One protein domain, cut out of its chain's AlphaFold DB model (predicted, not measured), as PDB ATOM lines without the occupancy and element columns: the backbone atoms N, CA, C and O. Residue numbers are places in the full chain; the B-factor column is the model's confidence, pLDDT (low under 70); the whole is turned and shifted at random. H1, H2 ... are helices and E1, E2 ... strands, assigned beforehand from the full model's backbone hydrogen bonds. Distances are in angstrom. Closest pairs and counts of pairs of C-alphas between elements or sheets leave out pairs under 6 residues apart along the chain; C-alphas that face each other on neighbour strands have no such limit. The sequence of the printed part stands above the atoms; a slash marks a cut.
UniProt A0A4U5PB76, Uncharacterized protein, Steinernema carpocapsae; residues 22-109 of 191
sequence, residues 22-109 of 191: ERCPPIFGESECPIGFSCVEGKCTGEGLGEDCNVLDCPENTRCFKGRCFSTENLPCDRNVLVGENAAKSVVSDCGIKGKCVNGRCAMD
ATOM      1  N   GLU A  22     158.869 157.678 140.452       55.47
ATOM      2  CA  GLU A  22     158.284 157.652 141.806       55.47
ATOM      3  C   GLU A  22     159.443 157.723 142.813       55.47
ATOM      4  O   GLU A  22     159.718 156.760 143.517       55.47
ATOM      5  N   ARG A  23     160.212 158.825 142.808       62.88
ATOM      6  CA  ARG A  23     161.252 159.053 143.822       62.88
ATOM      7  C   ARG A  23     160.648 159.792 145.003       62.88
ATOM      8  O   ARG A  23     160.538 161.009 144.939       62.88
ATOM      9  N   CYS A  24     160.300 159.057 146.049       78.00
ATOM     10  CA  CYS A  24     159.922 159.634 147.334       78.00
ATOM     11  C   CYS A  24     161.193 159.855 148.195       78.00
ATOM     12  O   CYS A  24     162.068 158.986 148.231       78.00
ATOM     13  N   PRO A  25     161.392 161.012 148.851       75.75
ATOM     14  CA  PRO A  25     162.573 161.254 149.681       75.75
ATOM     15  C   PRO A  25     162.587 160.378 150.952       75.75
ATOM     16  O   PRO A  25     161.555 160.208 151.590       75.75
ATOM     17  N   PRO A  26     163.747 159.880 151.415       66.00
ATOM     18  CA  PRO A  26     163.819 158.925 152.531       66.00
ATOM     19  C   PRO A  26     163.403 159.477 153.908       66.00
ATOM     20  O   PRO A  26     163.245 158.697 154.838       66.00
ATOM     21  N   ILE A  27     163.247 160.798 154.066       66.06
ATOM     22  CA  ILE A  27     162.906 161.437 155.356       66.06
ATOM     23  C   ILE A  27     161.466 161.982 155.374       66.06
ATOM     24  O   ILE A  27     160.836 162.009 156.423       66.06
ATOM     25  N   PHE A  28     160.927 162.397 154.222       66.62
ATOM     26  CA  PHE A  28     159.604 163.039 154.112       66.62
ATOM     27  C   PHE A  28     158.755 162.486 152.958       66.62
ATOM     28  O   PHE A  28     157.740 163.064 152.591       66.62
ATOM     29  N   GLY A  29     159.185 161.391 152.335       68.12
ATOM     30  CA  GLY A  29     158.588 160.887 151.102       68.12
ATOM     31  C   GLY A  29     157.347 160.037 151.298       68.12
ATOM     32  O   GLY A  29     156.672 159.740 150.320       68.12
ATOM     33  N   GLU A  30     157.002 159.665 152.530       71.19
ATOM     34  CA  GLU A  30     155.769 158.916 152.793       71.19
ATOM     35  C   GLU A  30     154.525 159.704 152.369       71.19
ATOM     36  O   GLU A  30     153.617 159.136 151.771       71.19
ATOM     37  N   SER A  31     154.516 161.028 152.561       71.75
ATOM     38  CA  SER A  31     153.426 161.897 152.094       71.75
ATOM     39  C   SER A  31     153.379 162.069 150.572       71.75
ATOM     40  O   SER A  31     152.393 162.574 150.043       71.75
ATOM     41  N   GLU A  32     154.442 161.683 149.863       77.88
ATOM     42  CA  GLU A  32     154.479 161.684 148.396       77.88
ATOM     43  C   GLU A  32     153.967 160.368 147.802       77.88
ATOM     44  O   GLU A  32     153.774 160.285 146.589       77.88
ATOM     45  N   CYS A  33     153.734 159.352 148.636       86.44
ATOM     46  CA  CYS A  33     153.174 158.084 148.208       86.44
ATOM     47  C   CYS A  33     151.638 158.092 148.248       86.44
ATOM     48  O   CYS A  33     151.024 158.857 148.998       86.44
ATOM     49  N   PRO A  34     150.991 157.236 147.435       88.12
ATOM     50  CA  PRO A  34     149.562 157.010 147.558       88.12
ATOM     51  C   PRO A  34     149.193 156.504 148.957       88.12
ATOM     52  O   PRO A  34     149.995 155.863 149.636       88.12
ATOM     53  N   ILE A  35     147.949 156.734 149.366       86.38
ATOM     54  CA  ILE A  35     147.416 156.209 150.625       86.38
ATOM     55  C   ILE A  35     147.561 154.682 150.644       86.38
ATOM     56  O   ILE A  35     147.191 154.005 149.687       86.38
ATOM     57  N   GLY A  36     148.111 154.147 151.738       85.50
ATOM     58  CA  GLY A  36     148.374 152.712 151.898       85.50
ATOM     59  C   GLY A  36     149.707 152.223 151.314       85.50
ATOM     60  O   GLY A  36     149.990 151.031 151.393       85.50
ATOM     61  N   PHE A  37     150.536 153.113 150.759       88.12
ATOM     62  CA  PHE A  37     151.888 152.799 150.291       88.12
ATOM     63  C   PHE A  37     152.935 153.418 151.223       88.12
ATOM     64  O   PHE A  37     152.749 154.513 151.747       88.12
ATOM     65  N   SER A  38     154.069 152.739 151.379       86.88
ATOM     66  CA  SER A  38     155.216 153.225 152.152       86.88
ATOM     67  C   SER A  38     156.389 153.552 151.239       86.88
ATOM     68  O   SER A  38     156.600 152.883 150.228       86.88
ATOM     69  N   CYS A  39     157.173 154.567 151.598       86.19
ATOM     70  CA  CYS A  39     158.387 154.907 150.865       86.19
ATOM     71  C   CYS A  39     159.549 154.014 151.327       86.19
ATOM     72  O   CYS A  39     160.087 154.202 152.415       86.19
ATOM     73  N   VAL A  40     159.960 153.056 150.496       85.81
ATOM     74  CA  VAL A  40     161.093 152.157 150.759       85.81
ATOM     75  C   VAL A  40     162.127 152.335 149.655       85.81
ATOM     76  O   VAL A  40     161.803 152.244 148.474       85.81
ATOM     77  N   GLU A  41     163.371 152.644 150.033       83.44
ATOM     78  CA  GLU A  41     164.491 152.870 149.097       83.44
ATOM     79  C   GLU A  41     164.183 153.901 147.994       83.44
ATOM     80  O   GLU A  41     164.650 153.817 146.858       83.44
ATOM     81  N   GLY A  42     163.380 154.908 148.340       77.88
ATOM     82  CA  GLY A  42     162.964 155.953 147.418       77.88
ATOM     83  C   GLY A  42     161.932 155.505 146.390       77.88
ATOM     84  O   GLY A  42     161.832 156.142 145.346       77.88
ATOM     85  N   LYS A  43     161.176 154.439 146.669       84.19
ATOM     86  CA  LYS A  43     160.048 153.971 145.866       84.19
ATOM     87  C   LYS A  43     158.831 153.707 146.749       84.19
ATOM     88  O   LYS A  43     158.957 153.173 147.847       84.19
ATOM     89  N   CYS A  44     157.643 154.030 146.251       85.50
ATOM     90  CA  CYS A  44     156.400 153.682 146.931       85.50
ATOM     91  C   CYS A  44     156.108 152.182 146.766       85.50
ATOM     92  O   CYS A  44     155.902 151.693 145.654       85.50
ATOM     93  N   THR A  45     156.091 151.444 147.873       86.06
ATOM     94  CA  THR A  45     155.768 150.014 147.938       86.06
ATOM     95  C   THR A  45     154.459 149.811 148.689       86.06
ATOM     96  O   THR A  45     154.298 150.319 149.796       86.06
ATOM     97  N   GLY A  46     153.533 149.068 148.094       83.44
ATOM     98  CA  GLY A  46     152.211 148.790 148.645       83.44
ATOM     99  C   GLY A  46     151.406 147.919 147.686       83.44
ATOM    100  O   GLY A  46     151.822 147.687 146.545       83.44
ATOM    101  N   GLU A  47     150.266 147.426 148.156       75.75
ATOM    102  CA  GLU A  47     149.340 146.620 147.361       75.75
ATOM    103  C   GLU A  47     148.172 147.490 146.892       75.75
ATOM    104  O   GLU A  47     147.552 148.202 147.677       75.75
ATOM    105  N   GLY A  48     147.887 147.463 145.589       71.44
ATOM    106  CA  GLY A  48     146.809 148.253 145.000       71.44
ATOM    107  C   GLY A  48     147.009 148.475 143.505       71.44
ATOM    108  O   GLY A  48     148.025 149.033 143.065       71.44
ATOM    109  N   LEU A  49     146.035 148.034 142.713       73.00
ATOM    110  CA  LEU A  49     145.963 148.373 141.297       73.00
ATOM    111  C   LEU A  49     145.437 149.804 141.160       73.00
ATOM    112  O   LEU A  49     144.594 150.235 141.938       73.00
ATOM    113  N   GLY A  50     145.988 150.552 140.204       77.38
ATOM    114  CA  GLY A  50     145.450 151.866 139.874       77.38
ATOM    115  C   GLY A  50     144.150 151.719 139.087       77.38
ATOM    116  O   GLY A  50     144.062 150.856 138.213       77.38
ATOM    117  N   GLU A  51     143.174 152.568 139.378       83.94
ATOM    118  CA  GLU A  51     141.912 152.672 138.637       83.94
ATOM    119  C   GLU A  51     141.854 153.984 137.840       83.94
ATOM    120  O   GLU A  51     142.748 154.812 137.935       83.94
ATOM    121  N   ASP A  52     140.846 154.209 137.002       85.31
ATOM    122  CA  ASP A  52     140.700 155.510 136.339       85.31
ATOM    123  C   ASP A  52     140.172 156.554 137.342       85.31
ATOM    124  O   ASP A  52     139.198 156.295 138.048       85.31
ATOM    125  N   CYS A  53     140.766 157.753 137.393       84.00
ATOM    126  CA  CYS A  53     140.315 158.835 138.278       84.00
ATOM    127  C   CYS A  53     138.910 159.366 137.969       84.00
ATOM    128  O   CYS A  53     138.348 160.092 138.780       84.00
ATOM    129  N   ASN A  54     138.341 159.029 136.812       84.25
ATOM    130  CA  ASN A  54     136.947 159.325 136.501       84.25
ATOM    131  C   ASN A  54     135.966 158.381 137.216       84.25
ATOM    132  O   ASN A  54     134.775 158.676 137.279       84.25
ATOM    133  N   VAL A  55     136.450 157.237 137.707       84.50
ATOM    134  CA  VAL A  55     135.647 156.192 138.363       84.50
ATOM    135  C   VAL A  55     136.004 156.071 139.845       84.50
ATOM    136  O   VAL A  55     135.127 155.814 140.665       84.50
ATOM    137  N   LEU A  56     137.276 156.273 140.187       83.94
ATOM    138  CA  LEU A  56     137.788 156.132 141.542       83.94
ATOM    139  C   LEU A  56     137.337 157.292 142.436       83.94
ATOM    140  O   LEU A  56     137.802 158.422 142.276       83.94
ATOM    141  N   ASP A  57     136.492 156.984 143.419       85.81
ATOM    142  CA  ASP A  57     136.157 157.916 144.493       85.81
ATOM    143  C   ASP A  57     137.172 157.782 145.632       85.81
ATOM    144  O   ASP A  57     137.332 156.726 146.249       85.81
ATOM    145  N   CYS A  58     137.909 158.860 145.869       84.38
ATOM    146  CA  CYS A  58     138.962 158.901 146.867       84.38
ATOM    147  C   CYS A  58     138.407 159.404 148.210       84.38
ATOM    148  O   CYS A  58     137.556 160.293 148.228       84.38
ATOM    149  N   PRO A  59     138.890 158.876 149.352       84.50
ATOM    150  CA  PRO A  59     138.414 159.299 150.666       84.50
ATOM    151  C   PRO A  59     138.671 160.792 150.916       84.50
ATOM    152  O   PRO A  59     139.472 161.440 150.235       84.50
ATOM    153  N   GLU A  60     138.014 161.357 151.930       79.25
ATOM    154  CA  GLU A  60     138.207 162.764 152.293       79.25
ATOM    155  C   GLU A  60     139.691 163.104 152.516       79.25
ATOM    156  O   GLU A  60     140.465 162.278 152.998       79.25
ATOM    157  N   ASN A  61     140.082 164.340 152.185       76.38
ATOM    158  CA  ASN A  61     141.470 164.831 152.257       76.38
ATOM    159  C   ASN A  61     142.455 164.115 151.330       76.38
ATOM    160  O   ASN A  61     143.669 164.138 151.545       76.38
ATOM    161  N   THR A  62     141.936 163.490 150.278       85.19
ATOM    162  CA  THR A  62     142.758 162.876 149.249       85.19
ATOM    163  C   THR A  62     142.272 163.282 147.865       85.19
ATOM    164  O   THR A  62     141.146 163.746 147.678       85.19
ATOM    165  N   ARG A  63     143.160 163.165 146.882       84.81
ATOM    166  CA  ARG A  63     142.865 163.399 145.469       84.81
ATOM    167  C   ARG A  63     143.249 162.179 144.666       84.81
ATOM    168  O   ARG A  63     144.253 161.533 144.976       84.81
ATOM    169  N   CYS A  64     142.522 161.925 143.588       86.44
ATOM    170  CA  CYS A  64     142.984 160.956 142.615       86.44
ATOM    171  C   CYS A  64     144.093 161.563 141.750       86.44
ATOM    172  O   CYS A  64     143.937 162.627 141.154       86.44
ATOM    173  N   PHE A  65     145.227 160.876 141.664       84.38
ATOM    174  CA  PHE A  65     146.307 161.208 140.747       84.38
ATOM    175  C   PHE A  65     146.882 159.917 140.169       84.38
ATOM    176  O   PHE A  65     147.219 159.000 140.909       84.38
ATOM    177  N   LYS A  66     146.967 159.819 138.835       84.19
ATOM    178  CA  LYS A  66     147.414 158.598 138.130       84.19
ATOM    179  C   LYS A  66     146.707 157.318 138.613       84.19
ATOM    180  O   LYS A  66     147.326 156.262 138.720       84.19
ATOM    181  N   GLY A  67     145.422 157.438 138.927       86.44
ATOM    182  CA  GLY A  67     144.597 156.304 139.309       86.44
ATOM    183  C   GLY A  67     144.760 155.790 140.729       86.44
ATOM    184  O   GLY A  67     144.348 154.675 141.032       86.44
ATOM    185  N   ARG A  68     145.393 156.573 141.603       89.00
ATOM    186  CA  ARG A  68     145.514 156.262 143.027       89.00
ATOM    187  C   ARG A  68     145.194 157.492 143.859       89.00
ATOM    188  O   ARG A  68     145.356 158.618 143.391       89.00
ATOM    189  N   CYS A  69     144.779 157.275 145.099       87.19
ATOM    190  CA  CYS A  69     144.495 158.358 146.029       87.19
ATOM    191  C   CYS A  69     145.779 158.820 146.721       87.19
ATOM    192  O   CYS A  69     146.502 158.009 147.294       87.19
ATOM    193  N   PHE A  70     146.052 160.119 146.682       86.75
ATOM    194  CA  PHE A  70     147.168 160.768 147.369       86.75
ATOM    195  C   PHE A  70     146.625 161.747 148.397       86.75
ATOM    196  O   PHE A  70     145.614 162.398 148.134       86.75
ATOM    197  N   SER A  71     147.315 161.897 149.529       85.62
ATOM    198  CA  SER A  71     146.973 162.945 150.493       85.62
ATOM    199  C   SER A  71     147.054 164.323 149.830       85.62
ATOM    200  O   SER A  71     147.987 164.614 149.078       85.62
ATOM    201  N   THR A  72     146.059 165.168 150.092       84.12
ATOM    202  CA  THR A  72     146.076 166.575 149.670       84.12
ATOM    203  C   THR A  72     146.628 167.486 150.757       84.12
ATOM    204  O   THR A  72     146.820 168.675 150.518       84.12
ATOM    205  N   GLU A  73     146.930 166.955 151.941       79.00
ATOM    206  CA  GLU A  73     147.413 167.748 153.061       79.00
ATOM    207  C   GLU A  73     148.765 168.404 152.740       79.00
ATOM    208  O   GLU A  73     149.709 167.749 152.298       79.00
ATOM    209  N   ASN A  74     148.867 169.720 152.959       75.56
ATOM    210  CA  ASN A  74     150.073 170.528 152.729       75.56
ATOM    211  C   ASN A  74     150.601 170.556 151.288       75.56
ATOM    212  O   ASN A  74     151.650 171.170 151.033       75.56
ATOM    213  N   LEU A  75     149.870 169.954 150.351       82.69
ATOM    214  CA  LEU A  75     150.233 169.917 148.950       82.69
ATOM    215  C   LEU A  75     150.334 171.351 148.398       82.69
ATOM    216  O   LEU A  75     149.407 172.140 148.591       82.69
ATOM    217  N   PRO A  76     151.432 171.720 147.715       82.88
ATOM    218  CA  PRO A  76     151.553 173.044 147.117       82.88
ATOM    219  C   PRO A  76     150.503 173.273 146.023       82.88
ATOM    220  O   PRO A  76     150.374 172.451 145.114       82.88
ATOM    221  N   CYS A  77     149.812 174.409 146.076       85.88
ATOM    222  CA  CYS A  77     148.835 174.875 145.087       85.88
ATOM    223  C   CYS A  77     149.073 176.358 144.761       85.88
ATOM    224  O   CYS A  77     149.773 177.043 145.507       85.88
ATOM    225  N   ASP A  78     148.545 176.828 143.628       82.12
ATOM    226  CA  ASP A  78     148.609 178.208 143.115       82.12
ATOM    227  C   ASP A  78     149.946 178.940 143.322       82.12
ATOM    228  O   ASP A  78     150.000 180.148 143.569       82.12
ATOM    229  N   ARG A  79     151.061 178.207 143.218       76.12
ATOM    230  CA  ARG A  79     152.403 178.753 143.436       76.12
ATOM    231  C   ARG A  79     153.179 178.804 142.136       76.12
ATOM    232  O   ARG A  79     153.386 177.790 141.478       76.12
ATOM    233  N   ASN A  80     153.733 179.974 141.840       77.69
ATOM    234  CA  ASN A  80     154.754 180.104 140.810       77.69
ATOM    235  C   ASN A  80     156.090 179.566 141.339       77.69
ATOM    236  O   ASN A  80     156.629 180.057 142.335       77.69
ATOM    237  N   VAL A  81     156.613 178.535 140.682       75.12
ATOM    238  CA  VAL A  81     157.910 177.925 140.982       75.12
ATOM    239  C   VAL A  81     158.882 178.293 139.870       75.12
ATOM    240  O   VAL A  81     158.567 178.139 138.691       75.12
ATOM    241  N   LEU A  82     160.063 178.791 140.238       80.38
ATOM    242  CA  LEU A  82     161.139 179.044 139.283       80.38
ATOM    243  C   LEU A  82     161.617 177.709 138.701       80.38
ATOM    244  O   LEU A  82     162.017 176.812 139.439       80.38
ATOM    245  N   VAL A  83     161.558 177.586 137.381       84.81
ATOM    246  CA  VAL A  83     162.016 176.416 136.615       84.81
ATOM    247  C   VAL A  83     163.286 176.710 135.807       84.81
ATOM    248  O   VAL A  83     163.816 175.815 135.160       84.81
ATOM    249  N   GLY A  84     163.793 177.946 135.859       85.06
ATOM    250  CA  GLY A  84     165.049 178.367 135.239       85.06
ATOM    251  C   GLY A  84     165.330 179.854 135.458       85.06
ATOM    252  O   GLY A  84     164.494 180.570 136.015       85.06
ATOM    253  N   GLU A  85     166.492 180.332 135.004       76.94
ATOM    254  CA  GLU A  85     166.782 181.770 134.943       76.94
ATOM    255  C   GLU A  85     165.737 182.441 134.042       76.94
ATOM    256  O   GLU A  85     165.688 182.202 132.838       76.94
ATOM    257  N   ASN A  86     164.860 183.246 134.644       80.69
ATOM    258  CA  ASN A  86     163.724 183.920 133.998       80.69
ATOM    259  C   ASN A  86     162.557 183.022 133.560       80.69
ATOM    260  O   ASN A  86     161.699 183.468 132.799       80.69
ATOM    261  N   ALA A  87     162.467 181.788 134.058       78.00
ATOM    262  CA  ALA A  87     161.330 180.916 133.788       78.00
ATOM    263  C   ALA A  87     160.609 180.559 135.092       78.00
ATOM    264  O   ALA A  87     161.202 179.979 136.000       78.00
ATOM    265  N   ALA A  88     159.318 180.878 135.176       80.75
ATOM    266  CA  ALA A  88     158.440 180.478 136.271       80.75
ATOM    267  C   ALA A  88     157.282 179.635 135.723       80.75
ATOM    268  O   ALA A  88     156.714 179.954 134.680       80.75
ATOM    269  N   LYS A  89     156.928 178.560 136.430       78.00
ATOM    270  CA  LYS A  89     155.774 177.712 136.126       78.00
ATOM    271  C   LYS A  89     154.788 177.769 137.283       78.00
ATOM    272  O   LYS A  89     155.183 177.567 138.430       78.00
ATOM    273  N   SER A  90     153.513 178.004 136.980       74.31
ATOM    274  CA  SER A  90     152.454 177.872 137.978       74.31
ATOM    275  C   SER A  90     152.218 176.393 138.286       74.31
ATOM    276  O   SER A  90     151.989 175.581 137.385       74.31
ATOM    277  N   VAL A  91     152.320 176.041 139.563       71.50
ATOM    278  CA  VAL A  91     151.911 174.750 140.106       71.50
ATOM    279  C   VAL A  91     150.492 174.924 140.626       71.50
ATOM    280  O   VAL A  91     150.292 175.403 141.740       71.50
ATOM    281  N   VAL A  92     149.519 174.537 139.805       74.75
ATOM    282  CA  VAL A  92     148.110 174.439 140.196       74.75
ATOM    283  C   VAL A  92     147.842 172.973 140.509       74.75
ATOM    284  O   VAL A  92     147.663 172.154 139.608       74.75
ATOM    285  N   SER A  93     147.916 172.618 141.788       73.38
ATOM    286  CA  SER A  93     147.527 171.288 142.245       73.38
ATOM    287  C   SER A  93     146.049 171.283 142.594       73.38
ATOM    288  O   SER A  93     145.597 172.153 143.331       73.38
ATOM    289  N   ASP A  94     145.328 170.267 142.129       78.31
ATOM    290  CA  ASP A  94     143.998 169.954 142.648       78.31
ATOM    291  C   ASP A  94     144.109 169.573 144.135       78.31
ATOM    292  O   ASP A  94     144.904 168.689 144.477       78.31
ATOM    293  N   CYS A  95     143.355 170.258 144.999       83.44
ATOM    294  CA  CYS A  95     143.289 170.006 146.441       83.44
ATOM    295  C   CYS A  95     142.268 168.918 146.817       83.44
ATOM    296  O   CYS A  95     142.067 168.650 148.004       83.44
ATOM    297  N   GLY A  96     141.663 168.266 145.823       79.44
ATOM    298  CA  GLY A  96     140.600 167.286 145.993       79.44
ATOM    299  C   GLY A  96     139.228 167.948 146.127       79.44
ATOM    300  O   GLY A  96     139.104 169.163 146.266       79.44
ATOM    301  N   ILE A  97     138.183 167.120 146.135       78.25
ATOM    302  CA  ILE A  97     136.772 167.544 146.036       78.25
ATOM    303  C   ILE A  97     136.362 168.518 147.155       78.25
ATOM    304  O   ILE A  97     135.578 169.435 146.927       78.25
ATOM    305  N   LYS A  98     136.896 168.328 148.367       83.12
ATOM    306  CA  LYS A  98     136.633 169.178 149.542       83.12
ATOM    307  C   LYS A  98     137.840 170.029 149.942       83.12
ATOM    308  O   LYS A  98     137.908 170.495 151.072       83.12
ATOM    309  N   GLY A  99     138.843 170.166 149.080       84.88
ATOM    310  CA  GLY A  99     140.041 170.941 149.385       84.88
ATOM    311  C   GLY A  99     139.965 172.360 148.837       84.88
ATOM    312  O   GLY A  99     139.387 172.603 147.783       84.88
ATOM    313  N   LYS A 100     140.613 173.299 149.523       86.62
ATOM    314  CA  LYS A 100     140.822 174.671 149.052       86.62
ATOM    315  C   LYS A 100     142.286 175.066 149.147       86.62
ATOM    316  O   LYS A 100     143.002 174.617 150.043       86.62
ATOM    317  N   CYS A 101     142.725 175.936 148.243       87.81
ATOM    318  CA  CYS A 101     144.063 176.504 148.306       87.81
ATOM    319  C   CYS A 101     144.085 177.691 149.279       87.81
ATOM    320  O   CYS A 101     143.405 178.692 149.067       87.81
ATOM    321  N   VAL A 102     144.872 177.590 150.351       86.94
ATOM    322  CA  VAL A 102     145.064 178.658 151.342       86.94
ATOM    323  C   VAL A 102     146.555 178.928 151.465       86.94
ATOM    324  O   VAL A 102     147.330 178.041 151.817       86.94
ATOM    325  N   ASN A 103     146.979 180.158 151.167       86.38
ATOM    326  CA  ASN A 103     148.389 180.568 151.231       86.38
ATOM    327  C   ASN A 103     149.340 179.637 150.445       86.38
ATOM    328  O   ASN A 103     150.451 179.341 150.887       86.38
ATOM    329  N   GLY A 104     148.893 179.154 149.282       85.12
ATOM    330  CA  GLY A 104     149.669 178.279 148.400       85.12
ATOM    331  C   GLY A 104     149.788 176.824 148.871       85.12
ATOM    332  O   GLY A 104     150.639 176.083 148.372       85.12
ATOM    333  N   ARG A 105     148.970 176.410 149.848       87.25
ATOM    334  CA  ARG A 105     148.865 175.022 150.307       87.25
ATOM    335  C   ARG A 105     147.419 174.564 150.343       87.25
ATOM    336  O   ARG A 105     146.525 175.320 150.712       87.25
ATOM    337  N   CYS A 106     147.205 173.311 149.984       87.06
ATOM    338  CA  CYS A 106     145.908 172.683 150.104       87.06
ATOM    339  C   CYS A 106     145.550 172.487 151.583       87.06
ATOM    340  O   CYS A 106     146.340 171.960 152.370       87.06
ATOM    341  N   ALA A 107     144.346 172.926 151.937       86.94
ATOM    342  CA  ALA A 107     143.716 172.742 153.233       86.94
ATOM    343  C   ALA A 107     142.301 172.190 153.034       86.94
ATOM    344  O   ALA A 107     141.661 172.458 152.016       86.94
ATOM    345  N   MET A 108     141.798 171.440 154.013       86.81
ATOM    346  CA  MET A 108     140.426 170.942 153.973       86.81
ATOM    347  C   MET A 108     139.443 172.108 154.083       86.81
ATOM    348  O   MET A 108     139.490 172.898 155.031       86.81
ATOM    349  N   ASP A 109     138.521 172.202 153.135       88.56
ATOM    350  CA  ASP A 109     137.348 173.044 153.264       88.56
ATOM    351  C   ASP A 109     136.231 172.263 153.952       88.56
ATOM    352  O   ASP A 109     135.378 171.646 153.317       88.56
TER     353      ASP A 109
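AT A GLANCE: This is residues 22 to 109 of the 191 residues of an uncharacterized protein of Steinernema carpocapsae (UniProt A0A4U5PB76). Four small two-stranded hairpins, separate from one another, are set in an open U: E1 with E2 at one tip, E5 with E6 at the other, and E3 with E4 and E7 with E8 along the base between them. The one short helix, H1, sits inside the U near E1 and E4, and a long loop, residues 46 to 61, joins the first hairpin to the second. The printed part has 88 residues, with one named helix and eight named strands in the order H1 E1 E2 E3 E4 E5 E6 E7 E8; the class is mostly strand, though under half of the residues are in named elements. Each of the four sheets has two antiparallel strands. The whole is only just compact, close to loose, with a radius of gyration of the C-alphas of 14.0 A and spans of 42 by 32 by 21 A.

IN THESE COORDINATES: H1 is residues 29 to 32, 5.0 A from first to last C-alpha, with C-alpha 29 at (158.588, 160.887, 151.102). E1 is residues 38 to 40, 6.1 A, and E2 residues 43 to 45, 6.2 A. E3 is residues 62 to 65, 9.4 A, and E4 residues 68 to 71, 10.1 A. E5, the longest strand, is residues 79 to 84, 15.1 A, beginning at C-alpha 79 (152.403, 178.753, 143.436). E6 is residues 87 to 91, 12.9 A. E7 is residues 99 to 102, 9.4 A, and E8 residues 105 to 108, 10.1 A, ending at C-alpha 108 (140.426, 170.942, 153.973).

HOW THE PARTS SIT: The closest C-alphas of H1 and E1 are those of Glu 30 and Cys 39, 5.2 A apart; those of H1 and E4 are Ser 31 and Ser 71, 6.7 A. H1 is too short for any O i to N i+4 pair inside it; its one O i to N i+3 pair is within hydrogen-bond range. In the hairpin E1 and E2, antiparallel at 129 degrees, N 40 and O 43 are 2.8 A apart, within hydrogen-bond range. In the hairpin E3 and E4, at 138 degrees, N 65 and O 68 are 2.8 A apart. In the hairpin E5 and E6, at 146 degrees, N 81 and O 89 are 2.8 A apart. In the hairpin E7 and E8, at 135 degrees, N 100 and O 107 are 2.8 A apart. Strands of different hairpins are apart, with no C-alpha of the one within 8 A of the other.

THE WHOLE: The two C-alphas farthest apart are those of Glu 47 and Asn 86, 42.2 A. E2 to E3 is a long link of 16 residues; E4 to E5 and E6 to E7 are short but not tight. The printed part has no cut. The mean pLDDT of the printed part is 81.0; residues 22 to 23 and 26 to 29 are under 70.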